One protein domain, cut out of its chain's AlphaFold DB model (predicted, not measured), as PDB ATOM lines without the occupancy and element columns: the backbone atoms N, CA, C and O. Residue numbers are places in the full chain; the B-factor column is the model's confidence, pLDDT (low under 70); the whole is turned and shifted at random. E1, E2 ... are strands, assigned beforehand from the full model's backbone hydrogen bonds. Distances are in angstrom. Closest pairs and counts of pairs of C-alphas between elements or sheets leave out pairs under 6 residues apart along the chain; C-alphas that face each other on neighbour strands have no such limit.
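This is residues 750 to 841 of the 940 residues of an uncharacterized protein of [Eubacterium] siraeum (UniProt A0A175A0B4). With little regular structure, this domain is one twisted wall of four strands, with parts of the long unnamed stretches 750 to 772 and 779 to 796 over one face. The sheet, E1 E2 E3 E4, is a meander, each strand the antiparallel neighbour of the one before. The printed part has 92 residues, 32 in named strands, with no named helix: all strand. It is compact, radius of gyration of the C-alphas 13.2 A, spanning 39 by 24 by 18 A.

Find C-alpha 773 at (104.243, 60.679, 19.637); there E1 begins, residues 773 to 778. E2 is residues 797 to 805, 25.6 A; E3, 812 to 820, 26.0 A; E4, 825 to 832, 23.6 A, ending at (99.781, 75.935, 23.872).

In hairpin E1 and E2, find N 776 and O 799 at 2.8 A; in E2 and E3, N 800 and O 817 at 2.8 A; in E3 and E4, N 818 and O 827 at 2.8 A. Edge strands E1 and E4 are apart. Residues 840 to 841 pair antiparallel with 827 to 828 of E4.

The C-alphas of Ser 782 and Asn 808, the two farthest apart, are 40.6 A apart. The printed part has no cut; the E1 to E2 link is long, 18 residues. Twelve residues, among them 806 to 811, have pLDDT under 70.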
ATOM      1  N   THR A 750      97.450  52.554  21.745       84.81
ATOM      2  CA  THR A 750      96.774  52.172  22.990       84.81
ATOM      3  C   THR A 750      95.267  52.124  22.770       84.81
ATOM      4  O   THR A 750      94.655  53.121  22.384       84.81
ATOM      5  N   GLU A 751      94.647  50.981  23.047       87.75
ATOM      6  CA  GLU A 751      93.192  50.871  23.019       87.75
ATOM      7  C   GLU A 751      92.573  51.546  24.251       87.75
ATOM      8  O   GLU A 751      92.919  51.227  25.390       87.75
ATOM      9  N   ILE A 752      91.631  52.464  24.027       89.88
ATOM     10  CA  ILE A 752      90.861  53.150  25.084       89.88
ATOM     11  C   ILE A 752      89.367  52.798  25.041       89.88
ATOM     12  O   ILE A 752      88.537  53.468  25.657       89.88
ATOM     13  N   THR A 753      89.002  51.741  24.313       86.06
ATOM     14  CA  THR A 753      87.629  51.231  24.230       86.06
ATOM     15  C   THR A 753      87.078  50.908  25.623       86.06
ATOM     16  O   THR A 753      87.706  50.202  26.408       86.06
ATOM     17  N   GLY A 754      85.890  51.432  25.944       81.31
ATOM     18  CA  GLY A 754      85.211  51.184  27.223       81.31
ATOM     19  C   GLY A 754      85.776  51.946  28.429       81.31
ATOM     20  O   GLY A 754      85.217  51.835  29.519       81.31
ATOM     21  N   GLN A 755      86.834  52.741  28.254       87.44
ATOM     22  CA  GLN A 755      87.419  53.561  29.316       87.44
ATOM     23  C   GLN A 755      86.730  54.932  29.415       87.44
ATOM     24  O   GLN A 755      86.156  55.425  28.442       87.44
ATOM     25  N   THR A 756      86.811  55.563  30.590       89.88
ATOM     26  CA  THR A 756      86.439  56.974  30.780       89.88
ATOM     27  C   THR A 756      87.685  57.829  30.620       89.88
ATOM     28  O   THR A 756      88.588  57.757  31.454       89.88
ATOM     29  N   VAL A 757      87.754  58.605  29.540       91.25
ATOM     30  CA  VAL A 757      88.957  59.362  29.163       91.25
ATOM     31  C   VAL A 757      88.564  60.760  28.715       91.25
ATOM     32  O   VAL A 757      87.738  60.922  27.821       91.25
ATOM     33  N   ASN A 758      89.206  61.778  29.277       92.38
ATOM     34  CA  ASN A 758      89.112  63.130  28.753       92.38
ATOM     35  C   ASN A 758      90.283  63.392  27.796       92.38
ATOM     36  O   ASN A 758      91.447  63.275  28.180       92.38
ATOM     37  N   LEU A 759      89.992  63.740  26.537       92.44
ATOM     38  CA  LEU A 759      91.047  63.955  25.542       92.44
ATOM     39  C   LEU A 759      91.952  65.153  25.868       92.44
ATOM     40  O   LEU A 759      93.078  65.201  25.374       92.44
ATOM     41  N   ASP A 760      91.506  66.103  26.691       91.06
ATOM     42  CA  ASP A 760      92.323  67.251  27.114       91.06
ATOM     43  C   ASP A 760      93.453  66.851  28.073       91.06
ATOM     44  O   ASP A 760      94.465  67.558  28.151       91.06
ATOM     45  N   ASP A 761      93.309  65.716  28.764       89.94
ATOM     46  CA  ASP A 761      94.317  65.182  29.685       89.94
ATOM     47  C   ASP A 761      95.460  64.474  28.943       89.94
ATOM     48  O   ASP A 761      96.567  64.338  29.477       89.94
ATOM     49  N   ILE A 762      95.241  64.074  27.685       88.88
ATOM     50  CA  ILE A 762      96.251  63.421  26.847       88.88
ATOM     51  C   ILE A 762      97.150  64.476  26.193       88.88
ATOM     52  O   ILE A 762      97.025  64.809  25.012       88.88
ATOM     53  N   LYS A 763      98.090  65.005  26.974       85.69
ATOM     54  CA  LYS A 763      99.086  65.983  26.523       85.69
ATOM     55  C   LYS A 763     100.511  65.448  26.621       85.69
ATOM     56  O   LYS A 763     100.819  64.624  27.475       85.69
ATOM     57  N   LEU A 764     101.376  65.966  25.761       81.50
ATOM     58  CA  LEU A 764     102.816  65.722  25.730       81.50
ATOM     59  C   LEU A 764     103.539  67.049  25.978       81.50
ATOM     60  O   LEU A 764     104.187  67.578  25.085       81.50
ATOM     61  N   ASN A 765     103.362  67.650  27.154       70.44
ATOM     62  CA  ASN A 765     103.900  68.987  27.460       70.44
ATOM     63  C   ASN A 765     105.027  68.959  28.505       70.44
ATOM     64  O   ASN A 765     105.534  70.016  28.886       70.44
ATOM     65  N   GLU A 766     105.429  67.782  28.993       68.44
ATOM     66  CA  GLU A 766     106.537  67.672  29.939       68.44
ATOM     67  C   GLU A 766     107.891  67.599  29.225       68.44
ATOM     68  O   GLU A 766     108.014  67.182  28.073       68.44
ATOM     69  N   SER A 767     108.960  67.988  29.925       65.25
ATOM     70  CA  SER A 767     110.320  67.966  29.362       65.25
ATOM     71  C   SER A 767     110.783  66.572  28.907       65.25
ATOM     72  O   SER A 767     111.639  66.474  28.027       65.25
ATOM     73  N   SER A 768     110.201  65.520  29.486       67.19
ATOM     74  CA  SER A 768     110.406  64.106  29.169       67.19
ATOM     75  C   SER A 768     109.685  63.656  27.893       67.19
ATOM     76  O   SER A 768     110.011  62.588  27.376       67.19
ATOM     77  N   ASP A 769     108.746  64.445  27.362       71.00
ATOM     78  CA  ASP A 769     107.926  64.106  26.191       71.00
ATOM     79  C   ASP A 769     108.457  64.680  24.873       71.00
ATOM     80  O   ASP A 769     107.840  64.520  23.819       71.00
ATOM     81  N   LYS A 770     109.627  65.330  24.917       67.12
ATOM     82  CA  LYS A 770     110.247  65.953  23.746       67.12
ATOM     83  C   LYS A 770     110.376  64.969  22.586       67.12
ATOM     84  O   LYS A 770     111.048  63.948  22.714       67.12
ATOM     85  N   SER A 771     109.818  65.347  21.435       66.38
ATOM     86  CA  SER A 771     109.855  64.563  20.184       66.38
ATOM     87  C   SER A 771     109.195  63.181  20.281       66.38
ATOM     88  O   SER A 771     109.537  62.284  19.512       66.38
ATOM     89  N   LYS A 772     108.277  62.984  21.235       77.94
ATOM     90  CA  LYS A 772     107.463  61.768  21.319       77.94
ATOM     91  C   LYS A 772     106.134  61.950  20.594       77.94
ATOM     92  O   LYS A 772     105.583  63.050  20.544       77.94
ATOM     93  N   SER A 773     105.606  60.826  20.132       81.88
ATOM     94  CA  SER A 773     104.243  60.679  19.637       81.88
ATOM     95  C   SER A 773     103.567  59.547  20.403       81.88
ATOM     96  O   SER A 773     104.224  58.588  20.812       81.88
ATOM     97  N   LYS A 774     102.259  59.656  20.621       86.06
ATOM     98  CA  LYS A 774     101.414  58.580  21.152       86.06
ATOM     99  C   LYS A 774     100.203  58.403  20.249       86.06
ATOM    100  O   LYS A 774      99.695  59.374  19.689       86.06
ATOM    101  N   ARG A 775      99.732  57.165  20.123       88.50
ATOM    102  CA  ARG A 775      98.517  56.831  19.373       88.50
ATOM    103  C   ARG A 775      97.525  56.121  20.274       88.50
ATOM    104  O   ARG A 775      97.915  55.259  21.058       88.50
ATOM    105  N   TYR A 776      96.259  56.471  20.125       89.94
ATOM    106  CA  TYR A 776      95.136  55.866  20.823       89.94
ATOM    107  C   TYR A 776      94.043  55.523  19.820       89.94
ATOM    108  O   TYR A 776      93.882  56.226  18.825       89.94
ATOM    109  N   PHE A 777      93.257  54.488  20.089       90.88
ATOM    110  CA  PHE A 777      92.056  54.209  19.305       90.88
ATOM    111  C   PHE A 777      90.898  53.774  20.197       90.88
ATOM    112  O   PHE A 777      91.086  53.156  21.247       90.88
ATOM    113  N   CYS A 778      89.685  54.109  19.766       89.81
ATOM    114  CA  CYS A 778      88.441  53.633  20.349       89.81
ATOM    115  C   CYS A 778      87.673  52.887  19.259       89.81
ATOM    116  O   CYS A 778      87.196  53.500  18.304       89.81
ATOM    117  N   ALA A 779      87.572  51.564  19.393       83.44
ATOM    118  CA  ALA A 779      86.908  50.714  18.405       83.44
ATOM    119  C   ALA A 779      85.374  50.715  18.548       83.44
ATOM    120  O   ALA A 779      84.662  50.269  17.652       83.44
ATOM    121  N   SER A 780      84.847  51.212  19.673       76.19
ATOM    122  CA  SER A 780      83.412  51.182  19.959       76.19
ATOM    123  C   SER A 780      82.669  52.375  19.369       76.19
ATOM    124  O   SER A 780      83.050  53.531  19.543       76.19
ATOM    125  N   VAL A 781      81.509  52.084  18.780       68.69
ATOM    126  CA  VAL A 781      80.489  53.073  18.403       68.69
ATOM    127  C   VAL A 781      79.868  53.780  19.618       68.69
ATOM    128  O   VAL A 781      79.147  54.750  19.459       68.69
ATOM    129  N   SER A 782      80.136  53.330  20.850       73.25
ATOM    130  CA  SER A 782      79.676  53.958  22.098       73.25
ATOM    131  C   SER A 782      80.822  54.687  22.812       73.25
ATOM    132  O   SER A 782      81.122  54.443  23.980       73.25
ATOM    133  N   ALA A 783      81.468  55.626  22.119       80.56
ATOM    134  CA  ALA A 783      82.499  56.512  22.678       80.56
ATOM    135  C   ALA A 783      81.958  57.556  23.693       80.56
ATOM    136  O   ALA A 783      82.553  58.614  23.887       80.56
ATOM    137  N   GLN A 784      80.826  57.277  24.347       82.56
ATOM    138  CA  GLN A 784      80.091  58.199  25.223       82.56
ATOM    139  C   GLN A 784      80.876  58.631  26.470       82.56
ATOM    140  O   GLN A 784      80.638  59.710  27.000       82.56
ATOM    141  N   ASN A 785      81.824  57.798  26.911       87.56
ATOM    142  CA  ASN A 785      82.684  58.061  28.067       87.56
ATOM    143  C   ASN A 785      83.991  58.780  27.682       87.56
ATOM    144  O   ASN A 785      84.860  58.976  28.532       87.56
ATOM    145  N   ILE A 786      84.147  59.142  26.403       91.38
ATOM    146  CA  ILE A 786      85.283  59.913  25.907       91.38
ATOM    147  C   ILE A 786      84.858  61.380  25.770       91.38
ATOM    148  O   ILE A 786      84.008  61.721  24.940       91.38
ATOM    149  N   GLU A 787      85.457  62.253  26.572       91.25
ATOM    150  CA  GLU A 787      85.121  63.680  26.646       91.25
ATOM    151  C   GLU A 787      86.021  64.543  25.741       91.25
ATOM    152  O   GLU A 787      87.117  64.134  25.360       91.25
ATOM    153  N   ASN A 788      85.576  65.766  25.417       90.62
ATOM    154  CA  ASN A 788      86.318  66.761  24.615       90.62
ATOM    155  C   ASN A 788      86.690  66.324  23.184       90.62
ATOM    156  O   ASN A 788      87.694  66.747  22.601       90.62
ATOM    157  N   ARG A 789      85.826  65.505  22.588       90.75
ATOM    158  CA  ARG A 789      85.898  65.087  21.187       90.75
ATOM    159  C   ARG A 789      85.471  66.222  20.242       90.75
ATOM    160  O   ARG A 789      84.613  67.020  20.618       90.75
ATOM    161  N   PRO A 790      85.994  66.278  19.001       90.12
ATOM    162  CA  PRO A 790      85.526  67.228  17.982       90.12
ATOM    163  C   PRO A 790      84.088  66.964  17.513       90.12
ATOM    164  O   PRO A 790      83.505  67.805  16.832       90.12
ATOM    165  N   ILE A 791      83.550  65.786  17.831       87.56
ATOM    166  CA  ILE A 791      82.318  65.234  17.282       87.56
ATOM    167  C   ILE A 791      81.412  64.793  18.430       87.56
ATOM    168  O   ILE A 791      81.841  64.044  19.311       87.56
ATOM    169  N   SER A 792      80.156  65.233  18.397       85.25
ATOM    170  CA  SER A 792      79.136  64.893  19.399       85.25
ATOM    171  C   SER A 792      78.570  63.478  19.248       85.25
ATOM    172  O   SER A 792      78.152  62.878  20.237       85.25
ATOM    173  N   ALA A 793      78.572  62.923  18.032       85.69
ATOM    174  CA  ALA A 793      78.128  61.554  17.779       85.69
ATOM    175  C   ALA A 793      79.098  60.536  18.393       85.69
ATOM    176  O   ALA A 793      80.312  60.713  18.341       85.69
ATOM    177  N   ASN A 794      78.581  59.452  18.969       87.00
ATOM    178  CA  ASN A 794      79.417  58.349  19.437       87.00
ATOM    179  C   ASN A 794      79.811  57.494  18.226       87.00
ATOM    180  O   ASN A 794      78.954  56.883  17.594       87.00
ATOM    181  N   GLU A 795      81.092  57.503  17.866       87.44
ATOM    182  CA  GLU A 795      81.612  56.789  16.699       87.44
ATOM    183  C   GLU A 795      83.068  56.345  16.933       87.44
ATOM    184  O   GLU A 795      83.756  56.966  17.752       87.44
ATOM    185  N   PRO A 796      83.545  55.286  16.246       89.38
ATOM    186  CA  PRO A 796      84.922  54.823  16.364       89.38
ATOM    187  C   PRO A 796      85.911  55.852  15.813       89.38
ATOM    188  O   PRO A 796      85.648  56.510  14.797       89.38
ATOM    189  N   PHE A 797      87.069  55.969  16.460       92.81
ATOM    190  CA  PHE A 797      88.079  56.956  16.092       92.81
ATOM    191  C   PHE A 797      89.504  56.526  16.431       92.81
ATOM    192  O   PHE A 797      89.739  55.730  17.344       92.81
ATOM    193  N   GLU A 798      90.454  57.139  15.733       92.94
ATOM    194  CA  GLU A 798      91.874  57.145  16.081       92.94
ATOM    195  C   GLU A 798      92.281  58.544  16.560       92.94
ATOM    196  O   GLU A 798      91.823  59.557  16.028       92.94
ATOM    197  N   LEU A 799      93.141  58.610  17.572       93.38
ATOM    198  CA  LEU A 799      93.750  59.837  18.066       93.38
ATOM    199  C   LEU A 799      95.273  59.703  18.019       93.38
ATOM    200  O   LEU A 799      95.857  58.848  18.684       93.38
ATOM    201  N   SER A 800      95.918  60.611  17.302       92.06
ATOM    202  CA  SER A 800      97.361  60.822  17.354       92.06
ATOM    203  C   SER A 800      97.665  62.063  18.193       92.06
ATOM    204  O   SER A 800      96.974  63.079  18.096       92.06
ATOM    205  N   VAL A 801      98.668  61.951  19.062       90.75
ATOM    206  CA  VAL A 801      99.132  63.018  19.946       90.75
ATOM    207  C   VAL A 801     100.626  63.192  19.740       90.75
ATOM    208  O   VAL A 801     101.405  62.310  20.098       90.75
ATOM    209  N   ASP A 802     101.019  64.331  19.186       89.00
ATOM    210  CA  ASP A 802     102.396  64.627  18.802       89.00
ATOM    211  C   ASP A 802     102.952  65.796  19.609       89.00
ATOM    212  O   ASP A 802     102.295  66.824  19.794       89.00
ATOM    213  N   ASN A 803     104.197  65.670  20.061       85.69
ATOM    214  CA  ASN A 803     104.947  66.779  20.633       85.69
ATOM    215  C   ASN A 803     105.715  67.520  19.529       85.69
ATOM    216  O   ASN A 803     106.754  67.055  19.057       85.69
ATOM    217  N   ILE A 804     105.217  68.686  19.119       81.06
ATOM    218  CA  ILE A 804     105.771  69.461  18.004       81.06
ATOM    219  C   ILE A 804     106.548  70.666  18.531       81.06
ATOM    220  O   ILE A 804     106.059  71.443  19.352       81.06
ATOM    221  N   ARG A 805     107.767  70.866  18.024       73.69
ATOM    222  CA  ARG A 805     108.584  72.039  18.351       73.69
ATOM    223  C   ARG A 805     108.117  73.262  17.562       73.69
ATOM    224  O   ARG A 805     108.145  73.266  16.334       73.69
ATOM    225  N   ASN A 806     107.777  74.336  18.262       64.38
ATOM    226  CA  ASN A 806     107.564  75.642  17.660       64.38
ATOM    227  C   ASN A 806     108.919  76.247  17.256       64.38
ATOM    228  O   ASN A 806     109.757  76.563  18.102       64.38
ATOM    229  N   ILE A 807     109.131  76.411  15.952       59.22
ATOM    230  CA  ILE A 807     110.384  76.927  15.378       59.22
ATOM    231  C   ILE A 807     110.688  78.381  15.768       59.22
ATOM    232  O   ILE A 807     111.854  78.762  15.813       59.22
ATOM    233  N   ASN A 808     109.663  79.176  16.092       57.78
ATOM    234  CA  ASN A 808     109.803  80.609  16.352       57.78
ATOM    235  C   ASN A 808     110.056  80.923  17.831       57.78
ATOM    236  O   ASN A 808     110.736  81.895  18.144       57.78
ATOM    237  N   THR A 809     109.519  80.113  18.746       64.12
ATOM    238  CA  THR A 809     109.660  80.326  20.199       64.12
ATOM    239  C   THR A 809     110.571  79.302  20.871       64.12
ATOM    240  O   THR A 809     110.970  79.490  22.018       64.12
ATOM    241  N   GLY A 810     110.897  78.200  20.188       62.53
ATOM    242  CA  GLY A 810     111.629  77.069  20.757       62.53
ATOM    243  C   GLY A 810     110.824  76.235  21.762       62.53
ATOM    244  O   GLY A 810     111.355  75.234  22.248       62.53
ATOM    245  N   ALA A 811     109.577  76.624  22.055       66.81
ATOM    246  CA  ALA A 811     108.651  75.900  22.921       66.81
ATOM    247  C   ALA A 811     108.127  74.630  22.234       66.81
ATOM    248  O   ALA A 811     108.150  74.522  21.007       66.81
ATOM    249  N   PHE A 812     107.660  73.663  23.019       70.62
ATOM    250  CA  PHE A 812     107.033  72.449  22.506       70.62
ATOM    251  C   PHE A 812     105.536  72.495  22.783       70.62
ATOM    252  O   PHE A 812     105.132  72.759  23.912       70.62
ATOM    253  N   ASN A 813     104.745  72.216  21.755       82.38
ATOM    254  CA  ASN A 813     103.292  72.232  21.804       82.38
ATOM    255  C   ASN A 813     102.765  70.827  21.526       82.38
ATOM    256  O   ASN A 813     103.266  70.137  20.637       82.38
ATOM    257  N   THR A 814     101.726  70.421  22.251       88.94
ATOM    258  CA  THR A 814     101.001  69.198  21.897       88.94
ATOM    259  C   THR A 814     100.081  69.487  20.720       88.94
ATOM    260  O   THR A 814      99.263  70.406  20.783       88.94
ATOM    261  N   MET A 815     100.173  68.685  19.670       90.56
ATOM    262  CA  MET A 815      99.194  68.627  18.593       90.56
ATOM    263  C   MET A 815      98.388  67.346  18.747       90.56
ATOM    264  O   MET A 815      98.950  66.281  18.989       90.56
ATOM    265  N   GLN A 816      97.069  67.460  18.655       94.44
ATOM    266  CA  GLN A 816      96.191  66.305  18.593       94.44
ATOM    267  C   GLN A 816      95.515  66.254  17.238       94.44
ATOM    268  O   GLN A 816      94.968  67.258  16.775       94.44
ATOM    269  N   ARG A 817      95.501  65.058  16.661       94.31
ATOM    270  CA  ARG A 817      94.802  64.735  15.428       94.31
ATOM    271  C   ARG A 817      93.815  63.609  15.690       94.31
ATOM    272  O   ARG A 817      94.216  62.499  16.023       94.31
ATOM    273  N   TYR A 818      92.532  63.909  15.549       94.31
ATOM    274  CA  TYR A 818      91.429  62.973  15.722       94.31
ATOM    275  C   TYR A 818      90.891  62.577  14.351       94.31
ATOM    276  O   TYR A 818      90.452  63.441  13.594       94.31
ATOM    277  N   THR A 819      90.882  61.288  14.039       92.56
ATOM    278  CA  THR A 819      90.323  60.752  12.796       92.56
ATOM    279  C   THR A 819      89.075  59.950  13.116       92.56
ATOM    280  O   THR A 819      89.143  58.899  13.750       92.56
ATOM    281  N   SER A 820      87.928  60.443  12.656       86.94
ATOM    282  CA  SER A 820      86.676  59.693  12.690       86.94
ATOM    283  C   SER A 820      86.688  58.628  11.604       86.94
ATOM    284  O   SER A 820      86.820  58.952  10.419       86.94
ATOM    285  N   VAL A 821      86.493  57.370  11.998       82.81
ATOM    286  CA  VAL A 821      86.387  56.253  11.050       82.81
ATOM    287  C   VAL A 821      85.055  56.318  10.307       82.81
ATOM    288  O   VAL A 821      85.019  56.168   9.089       82.81
ATOM    289  N   ALA A 822      83.964  56.609  11.022       83.69
ATOM    290  CA  ALA A 822      82.620  56.647  10.450       83.69
ATOM    291  C   ALA A 822      82.452  57.769   9.415       83.69
ATOM    292  O   ALA A 822      81.807  57.578   8.387       83.69
ATOM    293  N   ARG A 823      83.051  58.938   9.668       81.94
ATOM    294  CA  ARG A 823      82.944  60.104   8.777       81.94
ATOM    295  C   ARG A 823      84.091  60.207   7.779       81.94
ATOM    296  O   ARG A 823      84.013  61.059   6.900       81.94
ATOM    297  N   LYS A 824      85.153  59.404   7.937       85.62
ATOM    298  CA  LYS A 824      86.418  59.504   7.186       85.62
ATOM    299  C   LYS A 824      86.987  60.936   7.191       85.62
ATOM    300  O   LYS A 824      87.456  61.437   6.174       85.62
ATOM    301  N   ARG A 825      86.893  61.624   8.338       87.12
ATOM    302  CA  ARG A 825      87.328  63.025   8.518       87.12
ATOM    303  C   ARG A 825      88.363  63.145   9.621       87.12
ATOM    304  O   ARG A 825      88.237  62.495  10.662       87.12
ATOM    305  N   THR A 826      89.312  64.049   9.418       91.94
ATOM    306  CA  THR A 826      90.378  64.348  10.371       91.94
ATOM    307  C   THR A 826      90.225  65.761  10.924       91.94
ATOM    308  O   THR A 826      89.940  66.707  10.190       91.94
ATOM    309  N   TYR A 827      90.405  65.888  12.235       93.69
ATOM    310  CA  TYR A 827      90.314  67.135  12.976       93.69
ATOM    311  C   TYR A 827      91.617  67.359  13.729       93.69
ATOM    312  O   TYR A 827      92.080  66.463  14.435       93.69
ATOM    313  N   THR A 828      92.169  68.563  13.642       93.19
ATOM    314  CA  THR A 828      93.400  68.938  14.335       93.19
ATOM    315  C   THR A 828      93.135  70.040  15.364       93.19
ATOM    316  O   THR A 828      92.380  70.988  15.121       93.19
ATOM    317  N   ARG A 829      93.775  69.938  16.534       92.00
ATOM    318  CA  ARG A 829      93.856  71.012  17.537       92.00
ATOM    319  C   ARG A 829      95.240  71.082  18.170       92.00
ATOM    320  O   ARG A 829      96.019  70.134  18.108       92.00
ATOM    321  N   TRP A 830      95.518  72.199  18.828       89.69
ATOM    322  CA  TRP A 830      96.813  72.488  19.433       89.69
ATOM    323  C   TRP A 830      96.649  72.848  20.906       89.69
ATOM    324  O   TRP A 830      95.738  73.590  21.265       89.69
ATOM    325  N   CYS A 831      97.549  72.361  21.751       87.75
ATOM    326  CA  CYS A 831      97.716  72.808  23.127       87.75
ATOM    327  C   CYS A 831      98.927  73.734  23.195       87.75
ATOM    328  O   CYS A 831     100.046  73.311  22.891       87.75
ATOM    329  N   ASN A 832      98.713  74.976  23.617       78.69
ATOM    330  CA  ASN A 832      99.781  75.935  23.872       78.69
ATOM    331  C   ASN A 832      99.793  76.254  25.372       78.69
ATOM    332  O   ASN A 832      98.825  76.820  25.880       78.69
ATOM    333  N   ASP A 833     100.846  75.843  26.081       70.56
ATOM    334  CA  ASP A 833     101.015  76.041  27.533       70.56
ATOM    335  C   ASP A 833      99.797  75.619  28.385       70.56
ATOM    336  O   ASP A 833      99.397  76.291  29.333       70.56
ATOM    337  N   GLY A 834      99.186  74.479  28.046       71.69
ATOM    338  CA  GLY A 834      98.045  73.918  28.780       71.69
ATOM    339  C   GLY A 834      96.670  74.425  28.334       71.69
ATOM    340  O   GLY A 834      95.668  73.896  28.809       71.69
ATOM    341  N   ALA A 835      96.600  75.382  27.403       82.44
ATOM    342  CA  ALA A 835      95.349  75.840  26.801       82.44
ATOM    343  C   ALA A 835      95.119  75.187  25.426       82.44
ATOM    344  O   ALA A 835      95.966  75.292  24.535       82.44
ATOM    345  N   TRP A 836      93.968  74.536  25.242       89.88
ATOM    346  CA  TRP A 836      93.580  73.896  23.982       89.88
ATOM    347  C   TRP A 836      92.898  74.874  23.020       89.88
ATOM    348  O   TRP A 836      92.006  75.631  23.401       89.88
ATOM    349  N   SER A 837      93.282  74.828  21.744       89.56
ATOM    350  CA  SER A 837      92.512  75.442  20.665       89.56
ATOM    351  C   SER A 837      91.240  74.639  20.391       89.56
ATOM    352  O   SER A 837      91.181  73.435  20.644       89.56
ATOM    353  N   ALA A 838      90.245  75.285  19.777       87.00
ATOM    354  CA  ALA A 838      89.120  74.561  19.197       87.00
ATOM    355  C   ALA A 838      89.614  73.549  18.148       87.00
ATOM    356  O   ALA A 838      90.605  73.801  17.450       87.00
ATOM    357  N   TRP A 839      88.909  72.427  18.042       92.56
ATOM    358  CA  TRP A 839      89.098  71.465  16.966       92.56
ATOM    359  C   TRP A 839      88.733  72.081  15.618       92.56
ATOM    360  O   TRP A 839      87.717  72.768  15.499       92.56
ATOM    361  N   LYS A 840      89.553  71.813  14.602       90.88
ATOM    362  CA  LYS A 840      89.305  72.233  13.223       90.88
ATOM    363  C   LYS A 840      89.354  71.023  12.309       90.88
ATOM    364  O   LYS A 840      90.307  70.263  12.391       90.88
ATOM    365  N   CYS A 841      88.345  70.847  11.465       90.56
ATOM    366  CA  CYS A 841      88.394  69.865  10.388       90.56
ATOM    367  C   CYS A 841      89.465  70.285   9.370       90.56
ATOM    368  O   CYS A 841      89.522  71.462   8.992       90.56
TER     369      CYS A 841